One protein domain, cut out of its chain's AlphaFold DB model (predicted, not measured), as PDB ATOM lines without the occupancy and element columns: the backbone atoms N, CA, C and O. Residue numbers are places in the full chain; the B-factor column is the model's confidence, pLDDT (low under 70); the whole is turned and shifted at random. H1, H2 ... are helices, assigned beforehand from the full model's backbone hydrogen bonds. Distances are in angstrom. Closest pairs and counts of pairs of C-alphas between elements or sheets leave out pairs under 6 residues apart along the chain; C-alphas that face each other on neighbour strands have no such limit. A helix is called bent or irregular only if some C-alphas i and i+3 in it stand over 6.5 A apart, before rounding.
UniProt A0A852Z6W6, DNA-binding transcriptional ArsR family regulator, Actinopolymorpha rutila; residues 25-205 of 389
ATOM      1  N   ALA A  25     176.832 158.711 140.879       96.69
ATOM      2  CA  ALA A  25     176.714 157.254 140.805       96.69
ATOM      3  C   ALA A  25     175.460 156.799 140.024       96.69
ATOM      4  O   ALA A  25     175.425 155.698 139.483       96.69
ATOM      5  N   VAL A  26     174.437 157.662 139.952       96.12
ATOM      6  CA  VAL A  26     173.221 157.461 139.149       96.12
ATOM      7  C   VAL A  26     173.263 158.291 137.868       96.12
ATOM      8  O   VAL A  26     172.904 157.776 136.808       96.12
ATOM      9  N   ALA A  27     173.704 159.550 137.944       96.88
ATOM     10  CA  ALA A  27     173.674 160.465 136.806       96.88
ATOM     11  C   ALA A  27     174.613 160.039 135.669       96.88
ATOM     12  O   ALA A  27     174.176 160.011 134.522       96.88
ATOM     13  N   MET A  28     175.853 159.630 135.971       98.06
ATOM     14  CA  MET A  28     176.818 159.236 134.935       98.06
ATOM     15  C   MET A  28     176.378 157.993 134.150       98.06
ATOM     16  O   MET A  28     176.309 158.064 132.923       98.06
ATOM     17  N   PRO A  29     175.991 156.874 134.791       97.94
ATOM     18  CA  PRO A  29     175.506 155.717 134.042       97.94
ATOM     19  C   PRO A  29     174.176 155.984 133.329       97.94
ATOM     20  O   PRO A  29     173.935 155.437 132.260       97.94
ATOM     21  N   THR A  30     173.311 156.846 133.878       97.44
ATOM     22  CA  THR A  30     172.070 157.248 133.190       97.44
ATOM     23  C   THR A  30     172.375 158.068 131.935       97.44
ATOM     24  O   THR A  30     171.748 157.848 130.902       97.44
ATOM     25  N   ALA A  31     173.365 158.962 131.984       97.69
ATOM     26  CA  ALA A  31     173.839 159.682 130.808       97.69
ATOM     27  C   ALA A  31     174.402 158.720 129.751       97.69
ATOM     28  O   ALA A  31     174.044 158.833 128.582       97.69
ATOM     29  N   MET A  32     175.186 157.719 130.167       98.06
ATOM     30  CA  MET A  32     175.673 156.650 129.285       98.06
ATOM     31  C   MET A  32     174.527 155.914 128.577       98.06
ATOM     32  O   MET A  32     174.590 155.757 127.360       98.06
ATOM     33  N   VAL A  33     173.448 155.566 129.293       96.62
ATOM     34  CA  VAL A  33     172.256 154.931 128.695       96.62
ATOM     35  C   VAL A  33     171.636 155.817 127.615       96.62
ATOM     36  O   VAL A  33     171.318 155.350 126.523       96.62
ATOM     37  N   LEU A  34     171.466 157.106 127.908       94.94
ATOM     38  CA  LEU A  34     170.831 158.048 126.989       94.94
ATOM     39  C   LEU A  34     171.687 158.318 125.744       94.94
ATOM     40  O   LEU A  34     171.148 158.393 124.640       94.94
ATOM     41  N   VAL A  35     173.007 158.420 125.908       95.25
ATOM     42  CA  VAL A  35     173.956 158.558 124.794       95.25
ATOM     43  C   VAL A  35     173.970 157.294 123.936       95.25
ATOM     44  O   VAL A  35     174.001 157.381 122.712       95.25
ATOM     45  N   ASP A  36     173.887 156.110 124.544       94.06
ATOM     46  CA  ASP A  36     173.799 154.846 123.810       94.06
ATOM     47  C   ASP A  36     172.539 154.766 122.938       94.06
ATOM     48  O   ASP A  36     172.611 154.404 121.762       94.06
ATOM     49  N   TYR A  37     171.394 155.187 123.486       88.56
ATOM     50  CA  TYR A  37     170.143 155.301 122.736       88.56
ATOM     51  C   TYR A  37     170.275 156.257 121.549       88.56
ATOM     52  O   TYR A  37     169.870 155.900 120.442       88.56
ATOM     53  N   ALA A  38     170.891 157.424 121.748       87.62
ATOM     54  CA  ALA A  38     171.167 158.369 120.669       87.62
ATOM     55  C   ALA A  38     172.069 157.759 119.577       87.62
ATOM     56  O   ALA A  38     171.738 157.839 118.395       87.62
ATOM     57  N   LEU A  39     173.151 157.068 119.955       85.19
ATOM     58  CA  LEU A  39     174.040 156.359 119.020       85.19
ATOM     59  C   LEU A  39     173.315 155.254 118.229       85.19
ATOM     60  O   LEU A  39     173.693 154.955 117.097       85.19
ATOM     61  N   ALA A  40     172.276 154.649 118.810       82.81
ATOM     62  CA  ALA A  40     171.412 153.668 118.156       82.81
ATOM     63  C   ALA A  40     170.282 154.300 117.314       82.81
ATOM     64  O   ALA A  40     169.471 153.574 116.735       82.81
ATOM     65  N   GLY A  41     170.206 155.633 117.238       78.94
ATOM     66  CA  GLY A  41     169.152 156.361 116.525       78.94
ATOM     67  C   GLY A  41     167.785 156.302 117.214       78.94
ATOM     68  O   GLY A  41     166.757 156.514 116.567       78.94
ATOM     69  N   LEU A  42     167.751 155.978 118.508       80.00
ATOM     70  CA  LEU A  42     166.535 155.965 119.312       80.00
ATOM     71  C   LEU A  42     166.224 157.371 119.832       80.00
ATOM     72  O   LEU A  42     167.111 158.188 120.068       80.00
ATOM     73  N   ALA A  43     164.936 157.645 120.042       78.69
ATOM     74  CA  ALA A  43     164.496 158.914 120.603       78.69
ATOM     75  C   ALA A  43     164.965 159.062 122.057       78.69
ATOM     76  O   ALA A  43     164.753 158.170 122.882       78.69
ATOM     77  N   THR A  44     165.535 160.220 122.379       82.75
ATOM     78  CA  THR A  44     165.970 160.573 123.732       82.75
ATOM     79  C   THR A  44     165.030 161.607 124.362       82.75
ATOM     80  O   THR A  44     164.389 162.379 123.646       82.75
ATOM     81  N   PRO A  45     164.900 161.648 125.704       81.62
ATOM     82  CA  PRO A  45     163.969 162.564 126.373       81.62
ATOM     83  C   PRO A  45     164.345 164.044 126.238       81.62
ATOM     84  O   PRO A  45     163.508 164.923 126.445       81.62
ATOM     85  N   THR A  46     165.616 164.301 125.952       84.81
ATOM     86  CA  THR A  46     166.248 165.613 125.859       84.81
ATOM     87  C   THR A  46     167.217 165.617 124.660       84.81
ATOM     88  O   THR A  46     167.570 164.532 124.179       84.81
ATOM     89  N   PRO A  47     167.583 166.789 124.104       82.00
ATOM     90  CA  PRO A  47     168.461 166.880 122.932       82.00
ATOM     91  C   PRO A  47     169.947 166.621 123.229       82.00
ATOM     92  O   PRO A  47     170.679 166.226 122.328       82.00
ATOM     93  N   GLU A  48     170.408 166.818 124.464       87.88
ATOM     94  CA  GLU A  48     171.825 166.736 124.838       87.88
ATOM     95  C   GLU A  48     172.479 165.388 124.487       87.88
ATOM     96  O   GLU A  48     173.571 165.407 123.921       87.88
ATOM     97  N   PRO A  49     171.847 164.217 124.710       88.50
ATOM     98  CA  PRO A  49     172.424 162.941 124.297       88.50
ATOM     99  C   PRO A  49     172.716 162.827 122.794       88.50
ATOM    100  O   PRO A  49     173.682 162.163 122.426       88.50
ATOM    101  N   LEU A  50     171.907 163.457 121.929       81.12
ATOM    102  CA  LEU A  50     172.144 163.473 120.480       81.12
ATOM    103  C   LEU A  50     173.380 164.308 120.136       81.12
ATOM    104  O   LEU A  50     174.212 163.853 119.361       81.12
ATOM    105  N   ILE A  51     173.536 165.470 120.775       81.81
ATOM    106  CA  ILE A  51     174.717 166.332 120.607       81.81
ATOM    107  C   ILE A  51     175.984 165.567 121.013       81.81
ATOM    108  O   ILE A  51     176.945 165.506 120.253       81.81
ATOM    109  N   VAL A  52     175.960 164.896 122.170       85.81
ATOM    110  CA  VAL A  52     177.086 164.060 122.614       85.81
ATOM    111  C   VAL A  52     177.370 162.941 121.610       85.81
ATOM    112  O   VAL A  52     178.522 162.709 121.259       85.81
ATOM    113  N   ALA A  53     176.339 162.244 121.124       84.56
ATOM    114  CA  ALA A  53     176.504 161.159 120.160       84.56
ATOM    115  C   ALA A  53     177.124 161.620 118.826       84.56
ATOM    116  O   ALA A  53     177.876 160.854 118.220       84.56
ATOM    117  N   GLU A  54     176.835 162.847 118.382       81.50
ATOM    118  CA  GLU A  54     177.417 163.458 117.179       81.50
ATOM    119  C   GLU A  54     178.878 163.893 117.375       81.50
ATOM    120  O   GLU A  54     179.671 163.815 116.434       81.50
ATOM    121  N   GLU A  55     179.246 164.316 118.587       85.25
ATOM    122  CA  GLU A  55     180.593 164.808 118.909       85.25
ATOM    123  C   GLU A  55     181.564 163.714 119.384       85.25
ATOM    124  O   GLU A  55     182.784 163.906 119.353       85.25
ATOM    125  N   LEU A  56     181.061 162.543 119.792       84.50
ATOM    126  CA  LEU A  56     181.904 161.439 120.248       84.50
ATOM    127  C   LEU A  56     182.863 160.940 119.144       84.50
ATOM    128  O   LEU A  56     182.431 160.639 118.024       84.50
ATOM    129  N   PRO A  57     184.159 160.728 119.456       86.25
ATOM    130  CA  PRO A  57     185.110 160.169 118.501       86.25
ATOM    131  C   PRO A  57     184.662 158.802 117.964       86.25
ATOM    132  O   PRO A  57     184.333 157.879 118.714       86.25
ATOM    133  N   ALA A  58     184.665 158.641 116.639       82.19
ATOM    134  CA  ALA A  58     184.137 157.437 115.993       82.19
ATOM    135  C   ALA A  58     184.900 156.150 116.369       82.19
ATOM    136  O   ALA A  58     184.348 155.048 116.319       82.19
ATOM    137  N   ASP A  59     186.186 156.257 116.691       85.38
ATOM    138  CA  ASP A  59     186.999 155.172 117.234       85.38
ATOM    139  C   ASP A  59     186.590 154.801 118.661       85.38
ATOM    140  O   ASP A  59     186.400 153.609 118.907       85.38
ATOM    141  N   LEU A  60     186.331 155.777 119.536       90.69
ATOM    142  CA  LEU A  60     185.798 155.547 120.882       90.69
ATOM    143  C   LEU A  60     184.397 154.914 120.846       90.69
ATOM    144  O   LEU A  60     184.133 153.945 121.562       90.69
ATOM    145  N   VAL A  61     183.506 155.367 119.954       88.94
ATOM    146  CA  VAL A  61     182.170 154.762 119.759       88.94
ATOM    147  C   VAL A  61     182.278 153.283 119.374       88.94
ATOM    148  O   VAL A  61     181.539 152.438 119.897       88.94
ATOM    149  N   ARG A  62     183.208 152.949 118.467       89.81
ATOM    150  CA  ARG A  62     183.465 151.559 118.061       89.81
ATOM    151  C   ARG A  62     184.102 150.754 119.186       89.81
ATOM    152  O   ARG A  62     183.644 149.640 119.440       89.81
ATOM    153  N   ALA A  63     185.139 151.296 119.829       92.06
ATOM    154  CA  ALA A  63     185.901 150.651 120.895       92.06
ATOM    155  C   ALA A  63     185.009 150.309 122.093       92.06
ATOM    156  O   ALA A  63     185.041 149.173 122.559       92.06
ATOM    157  N   SER A  64     184.129 151.229 122.487       96.25
ATOM    158  CA  SER A  64     183.209 151.072 123.616       96.25
ATOM    159  C   SER A  64     181.995 150.185 123.355       96.25
ATOM    160  O   SER A  64     181.344 149.779 124.309       96.25
ATOM    161  N   HIS A  65     181.674 149.837 122.104       95.81
ATOM    162  CA  HIS A  65     180.447 149.092 121.785       95.81
ATOM    163  C   HIS A  65     180.268 147.774 122.583       95.81
ATOM    164  O   HIS A  65     179.185 147.571 123.125       95.81
ATOM    165  N   PRO A  66     181.284 146.900 122.756       97.69
ATOM    166  CA  PRO A  66     181.151 145.699 123.583       97.69
ATOM    167  C   PRO A  66     180.923 146.016 125.064       97.69
ATOM    168  O   PRO A  66     180.145 145.326 125.714       97.69
ATOM    169  N   VAL A  67     181.579 147.060 125.587       98.12
ATOM    170  CA  VAL A  67     181.417 147.513 126.978       98.12
ATOM    171  C   VAL A  67     179.997 148.038 127.187       98.12
ATOM    172  O   VAL A  67     179.315 147.608 128.110       98.12
ATOM    173  N   ARG A  68     179.506 148.896 126.288       97.31
ATOM    174  CA  ARG A  68     178.126 149.400 126.314       97.31
ATOM    175  C   ARG A  68     177.095 148.269 126.243       97.31
ATOM    176  O   ARG A  68     176.136 148.285 127.010       97.31
ATOM    177  N   ALA A  69     177.328 147.269 125.390       96.94
ATOM    178  CA  ALA A  69     176.454 146.107 125.253       96.94
ATOM    179  C   ALA A  69     176.407 145.259 126.533       96.94
ATOM    180  O   ALA A  69     175.327 145.014 127.063       96.94
ATOM    181  N   VAL A  70     177.561 144.849 127.076       97.12
ATOM    182  CA  VAL A  70     177.582 144.006 128.285       97.12
ATOM    183  C   VAL A  70     177.089 144.750 129.526       97.12
ATOM    184  O   VAL A  70     176.550 144.133 130.435       97.12
ATOM    185  N   LEU A  71     177.217 146.081 129.557       97.44
ATOM    186  CA  LEU A  71     176.706 146.914 130.645       97.44
ATOM    187  C   LEU A  71     175.240 147.345 130.462       97.44
ATOM    188  O   LEU A  71     174.767 148.203 131.216       97.44
ATOM    189  N   ALA A  72     174.522 146.778 129.489       94.62
ATOM    190  CA  ALA A  72     173.138 147.117 129.161       94.62
ATOM    191  C   ALA A  72     172.919 148.641 129.047       94.62
ATOM    192  O   ALA A  72     172.169 149.248 129.823       94.62
ATOM    193  N   HIS A  73     173.660 149.266 128.128       93.81
ATOM    194  CA  HIS A  73     173.736 150.715 127.894       93.81
ATOM    195  C   HIS A  73     174.354 151.540 129.046       93.81
ATOM    196  O   HIS A  73     174.574 152.732 128.885       93.81
ATOM    197  N   GLY A  74     174.642 150.943 130.207       95.56
ATOM    198  CA  GLY A  74     175.065 151.638 131.431       95.56
ATOM    199  C   GLY A  74     174.212 151.291 132.656       95.56
ATOM    200  O   GLY A  74     174.593 151.609 133.781       95.56
ATOM    201  N   THR A  75     173.092 150.583 132.478       94.75
ATOM    202  CA  THR A  75     172.211 150.163 133.583       94.75
ATOM    203  C   THR A  75     172.953 149.297 134.602       94.75
ATOM    204  O   THR A  75     172.863 149.547 135.799       94.75
ATOM    205  N   VAL A  76     173.775 148.355 134.131       95.50
ATOM    206  CA  VAL A  76     174.569 147.461 134.991       95.50
ATOM    207  C   VAL A  76     175.574 148.254 135.825       95.50
ATOM    208  O   VAL A  76     175.719 148.022 137.023       95.50
ATOM    209  N   LEU A  77     176.254 149.226 135.207       97.44
ATOM    210  CA  LEU A  77     177.191 150.096 135.916       97.44
ATOM    211  C   LEU A  77     176.475 150.895 137.008       97.44
ATOM    212  O   LEU A  77     177.012 151.056 138.102       97.44
ATOM    213  N   ARG A  78     175.257 151.363 136.722       96.25
ATOM    214  CA  ARG A  78     174.409 152.066 137.684       96.25
ATOM    215  C   ARG A  78     174.086 151.202 138.895       96.25
ATOM    216  O   ARG A  78     174.247 151.671 140.016       96.25
ATOM    217  N   ASP A  79     173.677 149.957 138.670       93.31
ATOM    218  CA  ASP A  79     173.325 149.023 139.740       93.31
ATOM    219  C   ASP A  79     174.542 148.711 140.621       93.31
ATOM    220  O   ASP A  79     174.448 148.713 141.848       93.31
ATOM    221  N   VAL A  80     175.715 148.518 140.010       94.75
ATOM    222  CA  VAL A  80     176.970 148.256 140.731       94.75
ATOM    223  C   VAL A  80     177.443 149.473 141.520       94.75
ATOM    224  O   VAL A  80     177.788 149.339 142.694       94.75
ATOM    225  N   LEU A  81     177.428 150.665 140.921       96.12
ATOM    226  CA  LEU A  81     177.783 151.902 141.617       96.12
ATOM    227  C   LEU A  81     176.820 152.193 142.767       96.12
ATOM    228  O   LEU A  81     177.262 152.540 143.859       96.12
ATOM    229  N   HIS A  82     175.520 151.999 142.550       92.50
ATOM    230  CA  HIS A  82     174.511 152.138 143.590       92.50
ATOM    231  C   HIS A  82     174.749 151.171 144.763       92.50
ATOM    232  O   HIS A  82     174.632 151.557 145.925       92.50
ATOM    233  N   ALA A  83     175.116 149.927 144.457       91.44
ATOM    234  CA  ALA A  83     175.332 148.876 145.439       91.44
ATOM    235  C   ALA A  83     176.660 148.988 146.211       91.44
ATOM    236  O   ALA A  83     176.710 148.580 147.376       91.44
ATOM    237  N   GLN A  84     177.732 149.468 145.570       94.00
ATOM    238  CA  GLN A  84     179.104 149.346 146.085       94.00
ATOM    239  C   GLN A  84     179.806 150.667 146.398       94.00
ATOM    240  O   GLN A  84     180.779 150.645 147.155       94.00
ATOM    241  N   LEU A  85     179.370 151.798 145.833       96.12
ATOM    242  CA  LEU A  85     179.971 153.083 146.179       96.12
ATOM    243  C   LEU A  85     179.606 153.413 147.638       96.12
ATOM    244  O   LEU A  85     178.417 153.433 147.969       96.12
ATOM    245  N   PRO A  86     180.586 153.633 148.537       95.88
ATOM    246  CA  PRO A  86     180.277 153.915 149.932       95.88
ATOM    247  C   PRO A  86     179.432 155.194 150.058       95.88
ATOM    248  O   PRO A  86     179.780 156.176 149.407       95.88
ATOM    249  N   PRO A  87     178.397 155.240 150.919       93.38
ATOM    250  CA  PRO A  87     177.478 156.385 150.998       93.38
ATOM    251  C   PRO A  87     178.149 157.740 151.271       93.38
ATOM    252  O   PRO A  87     177.671 158.771 150.813       93.38
ATOM    253  N   GLU A  88     179.262 157.729 152.005       95.62
ATOM    254  CA  GLU A  88     180.042 158.923 152.370       95.62
ATOM    255  C   GLU A  88     181.140 159.254 151.343       95.62
ATOM    256  O   GLU A  88     181.975 160.124 151.574       95.62
ATOM    257  N   HIS A  89     181.216 158.524 150.228       98.00
ATOM    258  CA  HIS A  89     182.279 158.702 149.248       98.00
ATOM    259  C   HIS A  89     182.041 159.944 148.379       98.00
ATOM    260  O   HIS A  89     180.983 160.105 147.766       98.00
ATOM    261  N   ASP A  90     183.077 160.769 148.208       97.81
ATOM    262  CA  ASP A  90     183.015 162.019 147.432       97.81
ATOM    263  C   ASP A  90     182.576 161.821 145.971       97.81
ATOM    264  O   ASP A  90     182.037 162.729 145.336       97.81
ATOM    265  N   GLY A  91     182.749 160.608 145.439       97.44
ATOM    266  CA  GLY A  91     182.286 160.202 144.107       97.44
ATOM    267  C   GLY A  91     180.779 160.361 143.878       97.44
ATOM    268  O   GLY A  91     180.347 160.419 142.732       97.44
ATOM    269  N   HIS A  92     179.966 160.511 144.927       97.06
ATOM    270  CA  HIS A  92     178.562 160.894 144.768       97.06
ATOM    271  C   HIS A  92     178.389 162.310 144.192       97.06
ATOM    272  O   HIS A  92     177.369 162.586 143.568       97.06
ATOM    273  N   THR A  93     179.362 163.209 144.360       95.81
ATOM    274  CA  THR A  93     179.236 164.620 143.942       95.81
ATOM    275  C   THR A  93     180.405 165.152 143.118       95.81
ATOM    276  O   THR A  93     180.274 166.214 142.513       95.81
ATOM    277  N   SER A  94     181.518 164.416 143.057       97.06
ATOM    278  CA  SER A  94     182.744 164.797 142.358       97.06
ATOM    279  C   SER A  94     183.118 163.766 141.293       97.06
ATOM    280  O   SER A  94     183.415 162.612 141.616       97.06
ATOM    281  N   TRP A  95     183.160 164.193 140.026       98.19
ATOM    282  CA  TRP A  95     183.598 163.330 138.929       98.19
ATOM    283  C   TRP A  95     185.034 162.822 139.109       98.19
ATOM    284  O   TRP A  95     185.215 161.607 139.058       98.19
ATOM    285  N   PRO A  96     186.042 163.655 139.443       98.56
ATOM    286  CA  PRO A  96     187.392 163.153 139.704       98.56
ATOM    287  C   PRO A  96     187.460 162.060 140.781       98.56
ATOM    288  O   PRO A  96     188.265 161.136 140.665       98.56
ATOM    289  N   ALA A  97     186.626 162.140 141.825       98.50
ATOM    290  CA  ALA A  97     186.566 161.114 142.866       98.50
ATOM    291  C   ALA A  97     185.882 159.827 142.377       98.50
ATOM    292  O   ALA A  97     186.383 158.737 142.646       98.50
ATOM    293  N   LEU A  98     184.773 159.938 141.635       98.69
ATOM    294  CA  LEU A  98     184.076 158.787 141.051       98.69
ATOM    295  C   LEU A  98     184.941 158.068 140.009       98.69
ATOM    296  O   LEU A  98     185.090 156.848 140.058       98.69
ATOM    297  N   ARG A  99     185.559 158.832 139.108       98.50
ATOM    298  CA  ARG A  99     186.491 158.342 138.092       98.50
ATOM    299  C   ARG A  99     187.659 157.593 138.726       98.50
ATOM    300  O   ARG A  99     188.014 156.515 138.260       98.50
ATOM    301  N   ARG A 100     188.241 158.134 139.804       98.62
ATOM    302  CA  ARG A 100     189.319 157.463 140.548       98.62
ATOM    303  C   ARG A 100     188.846 156.150 141.161       98.62
ATOM    304  O   ARG A 100     189.513 155.142 140.986       98.62
ATOM    305  N   TRP A 101     187.677 156.142 141.798       98.25
ATOM    306  CA  TRP A 101     187.107 154.916 142.360       98.25
ATOM    307  C   TRP A 101     186.921 153.820 141.298       98.25
ATOM    308  O   TRP A 101     187.249 152.665 141.551       98.25
ATOM    309  N   LEU A 102     186.452 154.184 140.098       97.94
ATOM    310  CA  LEU A 102     186.330 153.264 138.960       97.94
ATOM    311  C   LEU A 102     187.697 152.777 138.452       97.94
ATOM    312  O   LEU A 102     187.853 151.597 138.145       97.94
ATOM    313  N   ALA A 103     188.687 153.668 138.378       98.06
ATOM    314  CA  ALA A 103     190.049 153.328 137.968       98.06
ATOM    315  C   ALA A 103     190.751 152.385 138.960       98.06
ATOM    316  O   ALA A 103     191.535 151.533 138.539       98.06
ATOM    317  N   ASP A 104     190.429 152.502 140.248       97.44
ATOM    318  CA  ASP A 104     191.016 151.723 141.341       97.44
ATOM    319  C   ASP A 104     190.340 150.351 141.549       97.44
ATOM    320  O   ASP A 104     190.760 149.582 142.417       97.44
ATOM    321  N   LEU A 105     189.309 150.006 140.766       95.38
ATOM    322  CA  LEU A 105     188.735 148.657 140.788       95.38
ATOM    323  C   LEU A 105     189.805 147.627 140.412       95.38
ATOM    324  O   LEU A 105     190.521 147.795 139.431       95.38
ATOM    325  N   ASP A 106     189.926 146.546 141.173       95.06
ATOM    326  CA  ASP A 106     190.822 145.450 140.805       95.06
ATOM    327  C   ASP A 106     190.287 144.656 139.596       95.06
ATOM    328  O   ASP A 106     189.124 144.770 139.193       95.06
ATOM    329  N   ASP A 107     191.153 143.838 138.998       94.62
ATOM    330  CA  ASP A 107     190.817 143.029 137.820       94.62
ATOM    331  C   ASP A 107     189.623 142.100 138.062       94.62
ATOM    332  O   ASP A 107     188.845 141.816 137.152       94.62
ATOM    333  N   ASP A 108     189.455 141.650 139.300       92.38
ATOM    334  CA  ASP A 108     188.389 140.744 139.696       92.38
ATOM    335  C   ASP A 108     187.032 141.434 139.768       92.38
ATOM    336  O   ASP A 108     186.024 140.865 139.347       92.38
ATOM    337  N   ARG A 109     186.994 142.687 140.222       94.19
ATOM    338  CA  ARG A 109     185.807 143.540 140.153       94.19
ATOM    339  C   ARG A 109     185.456 143.902 138.717       94.19
ATOM    340  O   ARG A 109     184.274 143.893 138.385       94.19
ATOM    341  N   ILE A 110     186.439 144.169 137.857       96.19
ATOM    342  CA  ILE A 110     186.174 144.450 136.439       96.19
ATOM    343  C   ILE A 110     185.616 143.211 135.724       96.19
ATOM    344  O   ILE A 110     184.599 143.308 135.040       96.19
ATOM    345  N   LEU A 111     186.215 142.031 135.909       94.81
ATOM    346  CA  LEU A 111     185.689 140.795 135.311       94.81
ATOM    347  C   LEU A 111     184.333 140.413 135.889       94.81
ATOM    348  O   LEU A 111     183.441 140.012 135.145       94.81
ATOM    349  N   GLY A 112     184.156 140.587 137.195       95.12
ATOM    350  CA  GLY A 112     182.864 140.417 137.832       95.12
ATOM    351  C   GLY A 112     181.804 141.341 137.242       95.12
ATOM    352  O   GLY A 112     180.647 140.950 137.143       95.12
ATOM    353  N   LEU A 113     182.165 142.581 136.882       95.94
ATOM    354  CA  LEU A 113     181.226 143.563 136.334       95.94
ATOM    355  C   LEU A 113     180.749 143.102 134.953       95.94
ATOM    356  O   LEU A 113     179.557 143.169 134.657       95.94
ATOM    357  N   VAL A 114     181.669 142.577 134.141       96.75
ATOM    358  CA  VAL A 114     181.361 141.947 132.851       96.75
ATOM    359  C   VAL A 114     180.481 140.709 133.044       96.75
ATOM    360  O   VAL A 114     179.507 140.539 132.317       96.75
ATOM    361  N   GLU A 115     180.781 139.862 134.030       95.81
ATOM    362  CA  GLU A 115     179.999 138.659 134.331       95.81
ATOM    363  C   GLU A 115     178.581 138.992 134.802       95.81
ATOM    364  O   GLU A 115     177.609 138.434 134.288       95.81
ATOM    365  N   PHE A 116     178.449 139.950 135.721       95.12
ATOM    366  CA  PHE A 116     177.156 140.437 136.184       95.12
ATOM    367  C   PHE A 116     176.357 141.065 135.042       95.12
ATOM    368  O   PHE A 116     175.166 140.794 134.906       95.12
ATOM    369  N   GLY A 117     177.011 141.851 134.186       95.56
ATOM    370  CA  GLY A 117     176.376 142.444 133.018       95.56
ATOM    371  C   GLY A 117     175.891 141.406 132.009       95.56
ATOM    372  O   GLY A 117     174.754 141.484 131.539       95.56
ATOM    373  N   ALA A 118     176.698 140.373 131.746       95.00
ATOM    374  CA  ALA A 118     176.296 139.265 130.892       95.00
ATOM    375  C   ALA A 118     175.078 138.523 131.463       95.00
ATOM    376  O   ALA A 118     174.098 138.299 130.754       95.00
ATOM    377  N   TYR A 119     175.106 138.217 132.760       93.00
ATOM    378  CA  TYR A 119     173.972 137.632 133.469       93.00
ATOM    379  C   TYR A 119     172.710 138.509 133.378       93.00
ATOM    380  O   TYR A 119     171.638 137.999 133.043       93.00
ATOM    381  N   ALA A 120     172.828 139.817 133.623       91.50
ATOM    382  CA  ALA A 120     171.699 140.746 133.612       91.50
ATOM    383  C   ALA A 120     171.061 140.855 132.218       91.50
ATOM    384  O   ALA A 120     169.838 140.846 132.099       91.50
ATOM    385  N   CYS A 121     171.872 140.882 131.155       92.94
ATOM    386  CA  CYS A 121     171.370 140.873 129.780       92.94
ATOM    387  C   CYS A 121     170.637 139.565 129.446       92.94
ATOM    388  O   CYS A 121     169.561 139.593 128.856       92.94
ATOM    389  N   LEU A 122     171.203 138.415 129.829       91.56
ATOM    390  CA  LEU A 122     170.645 137.098 129.497       91.56
ATOM    391  C   LEU A 122     169.379 136.751 130.292       91.56
ATOM    392  O   LEU A 122     168.589 135.921 129.848       91.56
ATOM    393  N   THR A 123     169.181 137.377 131.450       88.19
ATOM    394  CA  THR A 123     168.007 137.170 132.313       88.19
ATOM    395  C   THR A 123     167.005 138.323 132.254       88.19
ATOM    396  O   THR A 123     166.022 138.308 132.989       88.19
ATOM    397  N   TYR A 124     167.200 139.296 131.356       83.88
ATOM    398  CA  TYR A 124     166.376 140.506 131.269       83.88
ATOM    399  C   TYR A 124     164.868 140.219 131.155       83.88
ATOM    400  O   TYR A 124     164.069 140.816 131.877       83.88
ATOM    401  N   ASP A 125     164.476 139.266 130.304       79.12
ATOM    402  CA  ASP A 125     163.065 138.901 130.098       79.12
ATOM    403  C   ASP A 125     162.489 138.021 131.222       79.12
ATOM    404  O   ASP A 125     161.270 137.883 131.354       79.12
ATOM    405  N   GLN A 126     163.353 137.398 132.026       78.25
ATOM    406  CA  GLN A 126     162.986 136.490 133.115       78.25
ATOM    407  C   GLN A 126     163.855 136.765 134.350       78.25
ATOM    408  O   GLN A 126     164.699 135.940 134.712       78.25
ATOM    409  N   PRO A 127     163.674 137.928 134.999       69.88
ATOM    410  CA  PRO A 127     164.492 138.302 136.137       69.88
ATOM    411  C   PRO A 127     164.245 137.338 137.299       69.88
ATOM    412  O   PRO A 127     163.106 137.123 137.721       69.88
ATOM    413  N   THR A 128     165.322 136.769 137.830       71.38
ATOM    414  CA  THR A 128     165.279 135.928 139.030       71.38
ATOM    415  C   THR A 128     165.272 136.809 140.282       71.38
ATOM    416  O   THR A 128     165.952 137.836 140.309       71.38
ATOM    417  N   GLY A 129     164.513 136.433 141.312       69.69
ATOM    418  CA  GLY A 129     164.475 137.152 142.594       69.69
ATOM    419  C   GLY A 129     165.552 136.676 143.579       69.69
ATOM    420  O   GLY A 129     166.166 135.646 143.325       69.69
ATOM    421  N   PRO A 130     165.749 137.362 144.721       69.31
ATOM    422  CA  PRO A 130     166.756 136.995 145.730       69.31
ATOM    423  C   PRO A 130     166.630 135.563 146.275       69.31
ATOM    424  O   PRO A 130     167.625 134.970 146.682       69.31
ATOM    425  N   ASP A 131     165.419 134.999 146.249       72.31
ATOM    426  CA  ASP A 131     165.135 133.628 146.688       72.31
ATOM    427  C   ASP A 131     165.576 132.552 145.675       72.31
ATOM    428  O   ASP A 131     165.546 131.357 145.976       72.31
ATOM    429  N   ASP A 132     165.976 132.950 144.463       75.06
ATOM    430  CA  ASP A 132     166.462 132.042 143.430       75.06
ATOM    431  C   ASP A 132     167.969 131.757 143.621       75.06
ATOM    432  O   ASP A 132     168.776 132.689 143.638       75.06
ATOM    433  N   PRO A 133     168.411 130.488 143.690       72.38
ATOM    434  CA  PRO A 133     169.836 130.137 143.752       72.38
ATOM    435  C   PRO A 133     170.676 130.660 142.569       72.38
ATOM    436  O   PRO A 133     171.901 130.800 142.667       72.38
ATOM    437  N   ALA A 134     170.041 130.917 141.423       77.06
ATOM    438  CA  ALA A 134     170.670 131.500 140.246       77.06
ATOM    439  C   ALA A 134     170.786 133.029 140.321       77.06
ATOM    440  O   ALA A 134     171.471 133.614 139.479       77.06
ATOM    441  N   TRP A 135     170.182 133.674 141.324       80.44
ATOM    442  CA  TRP A 135     170.252 135.118 141.495       80.44
ATOM    443  C   TRP A 135     171.687 135.598 141.680       80.44
ATOM    444  O   TRP A 135     172.546 134.938 142.280       80.44
ATOM    445  N   ARG A 136     171.962 136.772 141.123       84.12
ATOM    446  CA  ARG A 136     173.252 137.440 141.212       84.12
ATOM    447  C   ARG A 136     173.013 138.871 141.661       84.12
ATOM    448  O   ARG A 136     172.174 139.570 141.106       84.12
ATOM    449  N   SER A 137     173.770 139.295 142.669       86.81
ATOM    450  CA  SER A 137     173.661 140.639 143.236       86.81
ATOM    451  C   SER A 137     174.741 141.563 142.677       86.81
ATOM    452  O   SER A 137     175.916 141.174 142.706       86.81
ATOM    453  N   PRO A 138     174.417 142.821 142.324       88.12
ATOM    454  CA  PRO A 138     175.423 143.837 142.015       88.12
ATOM    455  C   PRO A 138     176.371 144.113 143.195       88.12
ATOM    456  O   PRO A 138     177.451 144.660 142.994       88.12
ATOM    457  N   ARG A 139     176.032 143.702 144.427       88.75
ATOM    458  CA  ARG A 139     176.910 143.802 145.611       88.75
ATOM    459  C   ARG A 139     178.073 142.804 145.588       88.75
ATOM    460  O   ARG A 139     179.098 143.051 146.212       88.75
ATOM    461  N   ASN A 140     177.934 141.698 144.852       86.88
ATOM    462  CA  ASN A 140     178.834 140.538 144.923       86.88
ATOM    463  C   ASN A 140     179.710 140.355 143.678       86.88
ATOM    464  O   ASN A 140     180.281 139.286 143.479       86.88
ATOM    465  N   VAL A 141     179.836 141.395 142.855       87.56
ATOM    466  CA  VAL A 141     180.575 141.403 141.584       87.56
ATOM    467  C   VAL A 141     181.968 140.766 141.696       87.56
ATOM    468  O   VAL A 141     182.275 139.844 140.950       87.56
ATOM    469  N   ALA A 142     182.785 141.156 142.683       80.31
ATOM    470  CA  ALA A 142     184.143 140.614 142.864       80.31
ATOM    471  C   ALA A 142     184.192 139.085 143.100       80.31
ATOM    472  O   ALA A 142     185.219 138.438 142.878       80.31
ATOM    473  N   GLY A 143     183.091 138.505 143.586       76.00
ATOM    474  CA  GLY A 143     182.962 137.081 143.888       76.00
ATOM    475  C   GLY A 143     182.399 136.244 142.740       76.00
ATOM    476  O   GLY A 143     182.280 135.034 142.903       76.00
ATOM    477  N   MET A 144     182.043 136.846 141.598       79.88
ATOM    478  CA  MET A 144     181.254 136.150 140.575       79.88
ATOM    479  C   MET A 144     182.007 135.121 139.738       79.88
ATOM    480  O   MET A 144     181.316 134.292 139.172       79.88
ATOM    481  N   ARG A 145     183.350 135.103 139.793       64.62
ATOM    482  CA  ARG A 145     184.383 134.535 138.885       64.62
ATOM    483  C   ARG A 145     184.105 133.333 137.964       64.62
ATOM    484  O   ARG A 145     184.968 133.070 137.120       64.62
ATOM    485  N   GLY A 146     183.013 132.588 138.121       72.00
ATOM    486  CA  GLY A 146     182.555 131.552 137.205       72.00
ATOM    487  C   GLY A 146     183.694 130.667 136.710       72.00
ATOM    488  O   GLY A 146     184.626 130.328 137.436       72.00
ATOM    489  N   THR A 147     183.666 130.318 135.431       85.44
ATOM    490  CA  THR A 147     184.890 129.912 134.729       85.44
ATOM    491  C   THR A 147     185.098 130.870 133.568       85.44
ATOM    492  O   THR A 147     184.125 131.309 132.957       85.44
ATOM    493  N   ARG A 148     186.350 131.137 133.178       87.44
ATOM    494  CA  ARG A 148     186.635 131.966 131.987       87.44
ATOM    495  C   ARG A 148     185.952 131.448 130.716       87.44
ATOM    496  O   ARG A 148     185.616 132.235 129.839       87.44
ATOM    497  N   VAL A 149     185.736 130.135 130.621       89.12
ATOM    498  CA  VAL A 149     185.013 129.506 129.505       89.12
ATOM    499  C   VAL A 149     183.527 129.867 129.537       89.12
ATOM    500  O   VAL A 149     182.986 130.257 128.505       89.12
ATOM    501  N   ALA A 150     182.881 129.778 130.705       90.88
ATOM    502  CA  ALA A 150     181.484 130.178 130.874       90.88
ATOM    503  C   ALA A 150     181.297 131.679 130.616       90.88
ATOM    504  O   ALA A 150     180.458 132.046 129.800       90.88
ATOM    505  N   LEU A 151     182.157 132.524 131.193       92.44
ATOM    506  CA  LEU A 151     182.114 133.969 130.974       92.44
ATOM    507  C   LEU A 151     182.252 134.319 129.488       92.44
ATOM    508  O   LEU A 151     181.466 135.099 128.960       92.44
ATOM    509  N   ARG A 152     183.205 133.699 128.778       93.94
ATOM    510  CA  ARG A 152     183.372 133.909 127.334       93.94
ATOM    511  C   ARG A 152     182.110 133.546 126.551       93.94
ATOM    512  O   ARG A 152     181.737 134.287 125.645       93.94
ATOM    513  N   ARG A 153     181.483 132.410 126.871       94.56
ATOM    514  CA  ARG A 153     180.236 131.959 126.237       94.56
ATOM    515  C   ARG A 153     179.117 132.977 126.460       94.56
ATOM    516  O   ARG A 153     178.456 133.356 125.500       94.56
ATOM    517  N   ASP A 154     178.936 133.421 127.698       94.81
ATOM    518  CA  ASP A 154     177.830 134.304 128.077       94.81
ATOM    519  C   ASP A 154     178.016 135.703 127.477       94.81
ATOM    520  O   ASP A 154     177.098 136.248 126.868       94.81
ATOM    521  N   VAL A 155     179.243 136.232 127.512       95.88
ATOM    522  CA  VAL A 155     179.612 137.468 126.810       95.88
ATOM    523  C   VAL A 155     179.355 137.352 125.309       95.88
ATOM    524  O   VAL A 155     178.783 138.263 124.721       95.88
ATOM    525  N   MET A 156     179.756 136.249 124.667       95.50
ATOM    526  CA  MET A 156     179.489 136.058 123.239       95.50
ATOM    527  C   MET A 156     177.991 136.091 122.926       95.50
ATOM    528  O   MET A 156     177.603 136.787 121.990       95.50
ATOM    529  N   ALA A 157     177.168 135.408 123.725       94.75
ATOM    530  CA  ALA A 157     175.717 135.408 123.551       94.75
ATOM    531  C   ALA A 157     175.130 136.827 123.657       94.75
ATOM    532  O   ALA A 157     174.312 137.227 122.827       94.75
ATOM    533  N   VAL A 158     175.607 137.629 124.616       96.12
ATOM    534  CA  VAL A 158     175.205 139.038 124.728       96.12
ATOM    535  C   VAL A 158     175.619 139.831 123.494       96.12
ATOM    536  O   VAL A 158     174.770 140.451 122.861       96.12
ATOM    537  N   LEU A 159     176.888 139.765 123.087       96.12
ATOM    538  CA  LEU A 159     177.385 140.512 121.927       96.12
ATOM    539  C   LEU A 159     176.652 140.151 120.623       96.12
ATOM    540  O   LEU A 159     176.465 141.018 119.771       96.12
ATOM    541  N   GLU A 160     176.226 138.898 120.464       93.50
ATOM    542  CA  GLU A 160     175.421 138.443 119.323       93.50
ATOM    543  C   GLU A 160     173.982 138.979 119.365       93.50
ATOM    544  O   GLU A 160     173.449 139.355 118.322       93.50
ATOM    545  N   SER A 161     173.373 139.069 120.552       91.00
ATOM    546  CA  SER A 161     172.028 139.647 120.721       91.00
ATOM    547  C   SER A 161     171.984 141.180 120.605       91.00
ATOM    548  O   SER A 161     170.936 141.730 120.275       91.00
ATOM    549  N   TRP A 162     173.124 141.855 120.803       87.62
ATOM    550  CA  TRP A 162     173.310 143.315 120.716       87.62
ATOM    551  C   TRP A 162     173.960 143.779 119.393       87.62
ATOM    552  O   TRP A 162     174.652 144.792 119.337       87.62
ATOM    553  N   PRO A 163     173.686 143.066 118.291       84.00
ATOM    554  CA  PRO A 163     174.436 143.050 117.021       84.00
ATOM    555  C   PRO A 163     175.872 143.623 117.000       84.00
ATOM    556  O   PRO A 163     176.240 144.364 116.082       84.00
ATOM    557  N   VAL A 164     176.737 143.267 117.959       89.88
ATOM    558  CA  VAL A 164     178.104 143.805 118.011       89.88
ATOM    559  C   VAL A 164     178.962 143.181 116.899       89.88
ATOM    560  O   VAL A 164     179.152 141.958 116.866       89.88
ATOM    561  N   PRO A 165     179.557 143.977 115.985       86.19
ATOM    562  CA  PRO A 165     180.347 143.433 114.888       86.19
ATOM    563  C   PRO A 165     181.533 142.609 115.388       86.19
ATOM    564  O   PRO A 165     182.306 143.056 116.234       86.19
ATOM    565  N   ARG A 166     181.742 141.430 114.789       91.81
ATOM    566  CA  ARG A 166     182.841 140.512 115.144       91.81
ATOM    567  C   ARG A 166     182.801 140.073 116.620       91.81
ATOM    568  O   ARG A 166     183.859 139.969 117.241       91.81
ATOM    569  N   ALA A 167     181.611 139.776 117.152       91.69
ATOM    570  CA  ALA A 167     181.366 139.344 118.535       91.69
ATOM    571  C   ALA A 167     182.412 138.354 119.086       91.69
ATOM    572  O   ALA A 167     182.990 138.594 120.141       91.69
ATOM    573  N   ALA A 168     182.766 137.303 118.336       87.31
ATOM    574  CA  ALA A 168     183.779 136.331 118.762       87.31
ATOM    575  C   ALA A 168     185.158 136.960 119.058       87.31
ATOM    576  O   ALA A 168     185.798 136.604 120.050       87.31
ATOM    577  N   ARG A 169     185.613 137.919 118.239       89.69
ATOM    578  CA  ARG A 169     186.863 138.662 118.476       89.69
ATOM    579  C   ARG A 169     186.698 139.625 119.652       89.69
ATOM    580  O   ARG A 169     187.520 139.605 120.562       89.69
ATOM    581  N   ARG A 170     185.620 140.415 119.643       92.31
ATOM    582  CA  ARG A 170     185.331 141.449 120.653       92.31
ATOM    583  C   ARG A 170     185.099 140.858 122.050       92.31
ATOM    584  O   ARG A 170     185.427 141.497 123.037       92.31
ATOM    585  N   SER A 171     184.651 139.604 122.149       93.69
ATOM    586  CA  SER A 171     184.528 138.894 123.431       93.69
ATOM    587  C   SER A 171     185.855 138.782 124.178       93.69
ATOM    588  O   SER A 171     185.863 138.789 125.399       93.69
ATOM    589  N   SER A 172     186.987 138.704 123.466       92.38
ATOM    590  CA  SER A 172     188.300 138.579 124.112       92.38
ATOM    591  C   SER A 172     188.757 139.896 124.741       92.38
ATOM    592  O   SER A 172     189.496 139.860 125.712       92.38
ATOM    593  N   GLU A 173     188.277 141.033 124.231       94.19
ATOM    594  CA  GLU A 173     188.535 142.361 124.804       94.19
ATOM    595  C   GLU A 173     187.800 142.529 126.140       94.19
ATOM    596  O   GLU A 173     188.341 143.100 127.074       94.19
ATOM    597  N   LEU A 174     186.598 141.952 126.269       95.69
ATOM    598  CA  LEU A 174     185.836 141.944 127.524       95.69
ATOM    599  C   LEU A 174     186.394 140.975 128.581       95.69
ATOM    600  O   LEU A 174     185.988 141.025 129.738       95.69
ATOM    601  N   LEU A 175     187.314 140.088 128.196       94.25
ATOM    602  CA  LEU A 175     188.038 139.211 129.123       94.25
ATOM    603  C   LEU A 175     189.375 139.813 129.579       94.25
ATOM    604  O   LEU A 175     190.055 139.194 130.399       94.25
ATOM    605  N   ASP A 176     189.750 140.975 129.042       95.62
ATOM    606  CA  ASP A 176     190.913 141.752 129.454       95.62
ATOM    607  C   ASP A 176     190.463 142.917 130.362       95.62
ATOM    608  O   ASP A 176     189.878 143.891 129.875       95.62
ATOM    609  N   PRO A 177     190.712 142.838 131.683       95.81
ATOM    610  CA  PRO A 177     190.258 143.847 132.636       95.81
ATOM    611  C   PRO A 177     190.797 145.250 132.345       95.81
ATOM    612  O   PRO A 177     190.090 146.232 132.574       95.81
ATOM    613  N   ALA A 178     192.031 145.359 131.843       96.56
ATOM    614  CA  ALA A 178     192.631 146.649 131.516       96.56
ATOM    615  C   ALA A 178     191.889 147.290 130.337       96.56
ATOM    616  O   ALA A 178     191.390 148.405 130.455       96.56
ATOM    617  N   SER A 179     191.686 146.525 129.258       96.25
ATOM    618  CA  SER A 179     190.925 146.971 128.087       96.25
ATOM    619  C   SER A 179     189.510 147.436 128.446       96.25
ATOM    620  O   SER A 179     189.062 148.471 127.948       96.25
ATOM    621  N   VAL A 180     188.788 146.698 129.300       97.81
ATOM    622  CA  VAL A 180     187.437 147.089 129.750       97.81
ATOM    623  C   VAL A 180     187.477 148.391 130.542       97.81
ATOM    624  O   VAL A 180     186.675 149.287 130.280       97.81
ATOM    625  N   ARG A 181     188.402 148.497 131.502       98.19
ATOM    626  CA  ARG A 181     188.539 149.658 132.384       98.19
ATOM    627  C   ARG A 181     188.894 150.917 131.605       98.19
ATOM    628  O   ARG A 181     188.194 151.912 131.752       98.19
ATOM    629  N   ASP A 182     189.919 150.852 130.765       98.00
ATOM    630  CA  ASP A 182     190.398 151.998 129.990       98.00
ATOM    631  C   ASP A 182     189.300 152.492 129.045       98.00
ATOM    632  O   ASP A 182     188.930 153.663 129.081       98.00
ATOM    633  N   THR A 183     188.667 151.575 128.306       98.44
ATOM    634  CA  THR A 183     187.565 151.913 127.392       98.44
ATOM    635  C   THR A 183     186.362 152.511 128.130       98.44
ATOM    636  O   THR A 183     185.715 153.430 127.625       98.44
ATOM    637  N   LEU A 184     186.023 151.983 129.313       98.62
ATOM    638  CA  LEU A 184     184.923 152.507 130.122       98.62
ATOM    639  C   LEU A 184     185.233 153.920 130.624       98.62
ATOM    640  O   LEU A 184     184.382 154.798 130.520       98.62
ATOM    641  N   LEU A 185     186.434 154.138 131.164       98.69
ATOM    642  CA  LEU A 185     186.849 155.443 131.671       98.69
ATOM    643  C   LEU A 185     186.916 156.482 130.553       98.69
ATOM    644  O   LEU A 185     186.379 157.567 130.734       98.69
ATOM    645  N   GLU A 186     187.483 156.139 129.393       98.19
ATOM    646  CA  GLU A 186     187.523 157.027 128.225       98.19
ATOM    647  C   GLU A 186     186.119 157.423 127.754       98.19
ATOM    648  O   GLU A 186     185.863 158.595 127.477       98.19
ATOM    649  N   LEU A 187     185.179 156.469 127.703       98.38
ATOM    650  CA  LEU A 187     183.789 156.765 127.349       98.38
ATOM    651  C   LEU A 187     183.133 157.703 128.370       98.38
ATOM    652  O   LEU A 187     182.449 158.649 127.983       98.38
ATOM    653  N   LEU A 188     183.304 157.431 129.665       98.69
ATOM    654  CA  LEU A 188     182.681 158.236 130.711       98.69
ATOM    655  C   LEU A 188     183.307 159.631 130.818       98.69
ATOM    656  O   LEU A 188     182.562 160.579 131.045       98.69
ATOM    657  N   ASP A 189     184.621 159.765 130.618       98.56
ATOM    658  CA  ASP A 189     185.308 161.059 130.530       98.56
ATOM    659  C   ASP A 189     184.727 161.887 129.376       98.56
ATOM    660  O   ASP A 189     184.308 163.021 129.584       98.56
ATOM    661  N   ALA A 190     184.579 161.292 128.187       96.19
ATOM    662  CA  ALA A 190     183.998 161.993 127.045       96.19
ATOM    663  C   ALA A 190     182.541 162.432 127.298       96.19
ATOM    664  O   ALA A 190     182.164 163.553 126.970       96.19
ATOM    665  N   ILE A 191     181.711 161.581 127.914       97.88
ATOM    666  CA  ILE A 191     180.326 161.937 128.279       97.88
ATOM    667  C   ILE A 191     180.293 163.032 129.357       97.88
ATOM    668  O   ILE A 191     179.414 163.901 129.332       97.88
ATOM    669  N   TRP A 192     181.225 162.988 130.311       98.12
ATOM    670  CA  TRP A 192     181.362 164.013 131.338       98.12
ATOM    671  C   TRP A 192     181.673 165.370 130.710       98.12
ATOM    672  O   TRP A 192     180.896 166.306 130.902       98.12
ATOM    673  N   ASP A 193     182.735 165.438 129.909       96.25
ATOM    674  CA  ASP A 193     183.230 166.676 129.305       96.25
ATOM    675  C   ASP A 193     182.214 167.287 128.325       96.25
ATOM    676  O   ASP A 193     181.996 168.499 128.320       96.25
ATOM    677  N   LEU A 194     181.548 166.457 127.513       91.50
ATOM    678  CA  LEU A 194     180.610 166.931 126.486       91.50
ATOM    679  C   LEU A 194     179.246 167.358 127.047       91.50
ATOM    680  O   LEU A 194     178.525 168.118 126.400       91.50
ATOM    681  N   TRP A 195     178.847 166.869 128.226       94.56
ATOM    682  CA  TRP A 195     177.489 167.107 128.726       94.56
ATOM    683  C   TRP A 195     177.356 167.139 130.240       94.56
ATOM    684  O   TRP A 195     176.805 168.105 130.788       94.56
ATOM    685  N   VAL A 196     177.772 166.071 130.924       96.50
ATOM    686  CA  VAL A 196     177.357 165.888 132.319       96.50
ATOM    687  C   VAL A 196     177.995 166.927 133.226       96.50
ATOM    688  O   VAL A 196     177.308 167.392 134.128       96.50
ATOM    689  N   GLU A 197     179.230 167.368 132.972       96.69
ATOM    690  CA  GLU A 197     179.881 168.402 133.777       96.69
ATOM    691  C   GLU A 197     179.025 169.663 133.860       96.69
ATOM    692  O   GLU A 197     178.646 170.105 134.949       96.69
ATOM    693  N   ARG A 198     178.682 170.225 132.700       93.25
ATOM    694  CA  ARG A 198     177.892 171.450 132.610       93.25
ATOM    695  C   ARG A 198     176.509 171.255 133.224       93.25
ATOM    696  O   ARG A 198     176.117 172.009 134.113       93.25
ATOM    697  N   SER A 199     175.799 170.214 132.788       92.62
ATOM    698  CA  SER A 199     174.432 169.922 133.228       92.62
ATOM    699  C   SER A 199     174.351 169.672 134.737       92.62
ATOM    700  O   SER A 199     173.448 170.169 135.412       92.62
ATOM    701  N   TRP A 200     175.331 168.958 135.292       94.44
ATOM    702  CA  TRP A 200     175.443 168.710 136.722       94.44
ATOM    703  C   TRP A 200     175.613 170.016 137.486       94.44
ATOM    704  O   TRP A 200     174.798 170.297 138.356       94.44
ATOM    705  N   HIS A 201     176.610 170.838 137.155       93.25
ATOM    706  CA  HIS A 201     176.878 172.071 137.900       93.25
ATOM    707  C   HIS A 201     175.742 173.095 137.789       93.25
ATOM    708  O   HIS A 201     175.370 173.692 138.801       93.25
ATOM    709  N   GLU A 202     175.159 173.264 136.599       92.62
ATOM    710  CA  GLU A 202     174.044 174.191 136.373       92.62
ATOM    711  C   GLU A 202     172.778 173.752 137.126       92.62
ATOM    712  O   GLU A 202     172.101 174.576 137.742       92.62
ATOM    713  N   GLN A 203     172.463 172.452 137.128       91.50
ATOM    714  CA  GLN A 203     171.225 171.948 137.733       91.50
ATOM    715  C   GLN A 203     171.374 171.571 139.212       91.50
ATOM    716  O   GLN A 203     170.363 171.477 139.909       91.50
ATOM    717  N   LEU A 204     172.592 171.383 139.735       91.06
ATOM    718  CA  LEU A 204     172.836 170.886 141.097       91.06
ATOM    719  C   LEU A 204     172.068 171.645 142.194       91.06
ATOM    720  O   LEU A 204     171.513 170.971 143.069       91.06
ATOM    721  N   PRO A 205     171.969 172.993 142.187       90.69
ATOM    722  CA  PRO A 205     171.157 173.708 143.171       90.69
ATOM    723  C   PRO A 205     169.677 173.302 143.123       90.69
ATOM    724  O   PRO A 205     169.078 173.032 144.164       90.69
TER     725      PRO A 205
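This is residues 25 to 205 of the 389 residues of the protein "DNA-binding transcriptional ArsR family regulator" of Actinopolymorpha rutila (UniProt A0A852Z6W6). This is a compact body of helices that mostly cross each other, with the long arm H10a running across H1 from H6 at one end of the body. H1 and H4 lie side by side, opposite ways, near the middle; H6, H7, H8 and H9 pack together at one end, and at the other H10 bends into H10b. The printed part has 181 residues with ten named helices, H1 to H10 in chain order, and no named strand: all helix. The radius of gyration of the C-alphas is 15.8 A, and the rounded outline spans 44 by 39 by 30 A.

Look first at H10, residues 177 to 205, assigned as one helix by its hydrogen bonds but bent: C-alphas 194 and 197 are 7.5 A apart. Its arms H10a, residues 177 to 194, and H10b, residues 197 to 205, stand at a steep tilt of 65 degrees; H10b touches no helix but is near H10a. H10a touches H6, residues 107 to 122, about perpendicular at 76 degrees, closest at C-alphas 107 and 177, 5.3 A. It touches H3, residues 58 to 70, closest at C-alphas 64 and 183, 5.8 A, and H5, residues 95 to 103, at C-alphas 103 and 181, 6.9 A. With residues 188 to 192 alone it touches H1, residues 25 to 39, closest at C-alphas 32 and 191, 7.1 A. H1 touches H2, residues 48 to 55, closest at C-alphas 35 and 49, 4.7 A, and H4, residues 72 to 84, at C-alphas 33 and 73, 4.5 A, a shallow tilt of 4 degrees, opposite ways. H6 touches H7, residues 138 to 143, closest at C-alphas 109 and 142, 4.3 A, and H8, residues 148 to 161, at C-alphas 118 and 155, 5.6 A. H8 touches H9, residues 167 to 173, closest at C-alphas 159 and 167, 5.4 A. Every O i to N i+4 pair is within hydrogen-bond range in H2, H5, H6, H8 and H10a; in H1 10 of 11 are, in H3 and H4 7 of 9, in H10b 4 of 5, in H9 1 of 3 with 3 of 4 O i to N i+3 pairs, and in H7 0 of 2 with 1 of 3.

Find C-alpha 177 at (190.258, 143.847, 132.636); from there H10a runs 25.8 A. H1 begins at (176.714, 157.254, 140.805) and runs 22.0 A; H6 runs 22.6 A.

The printed part has no cut. The link from H6 to H7, residues 123 to 137, is long. pLDDT is under 70 at residues 127, 129 to 130 and 145.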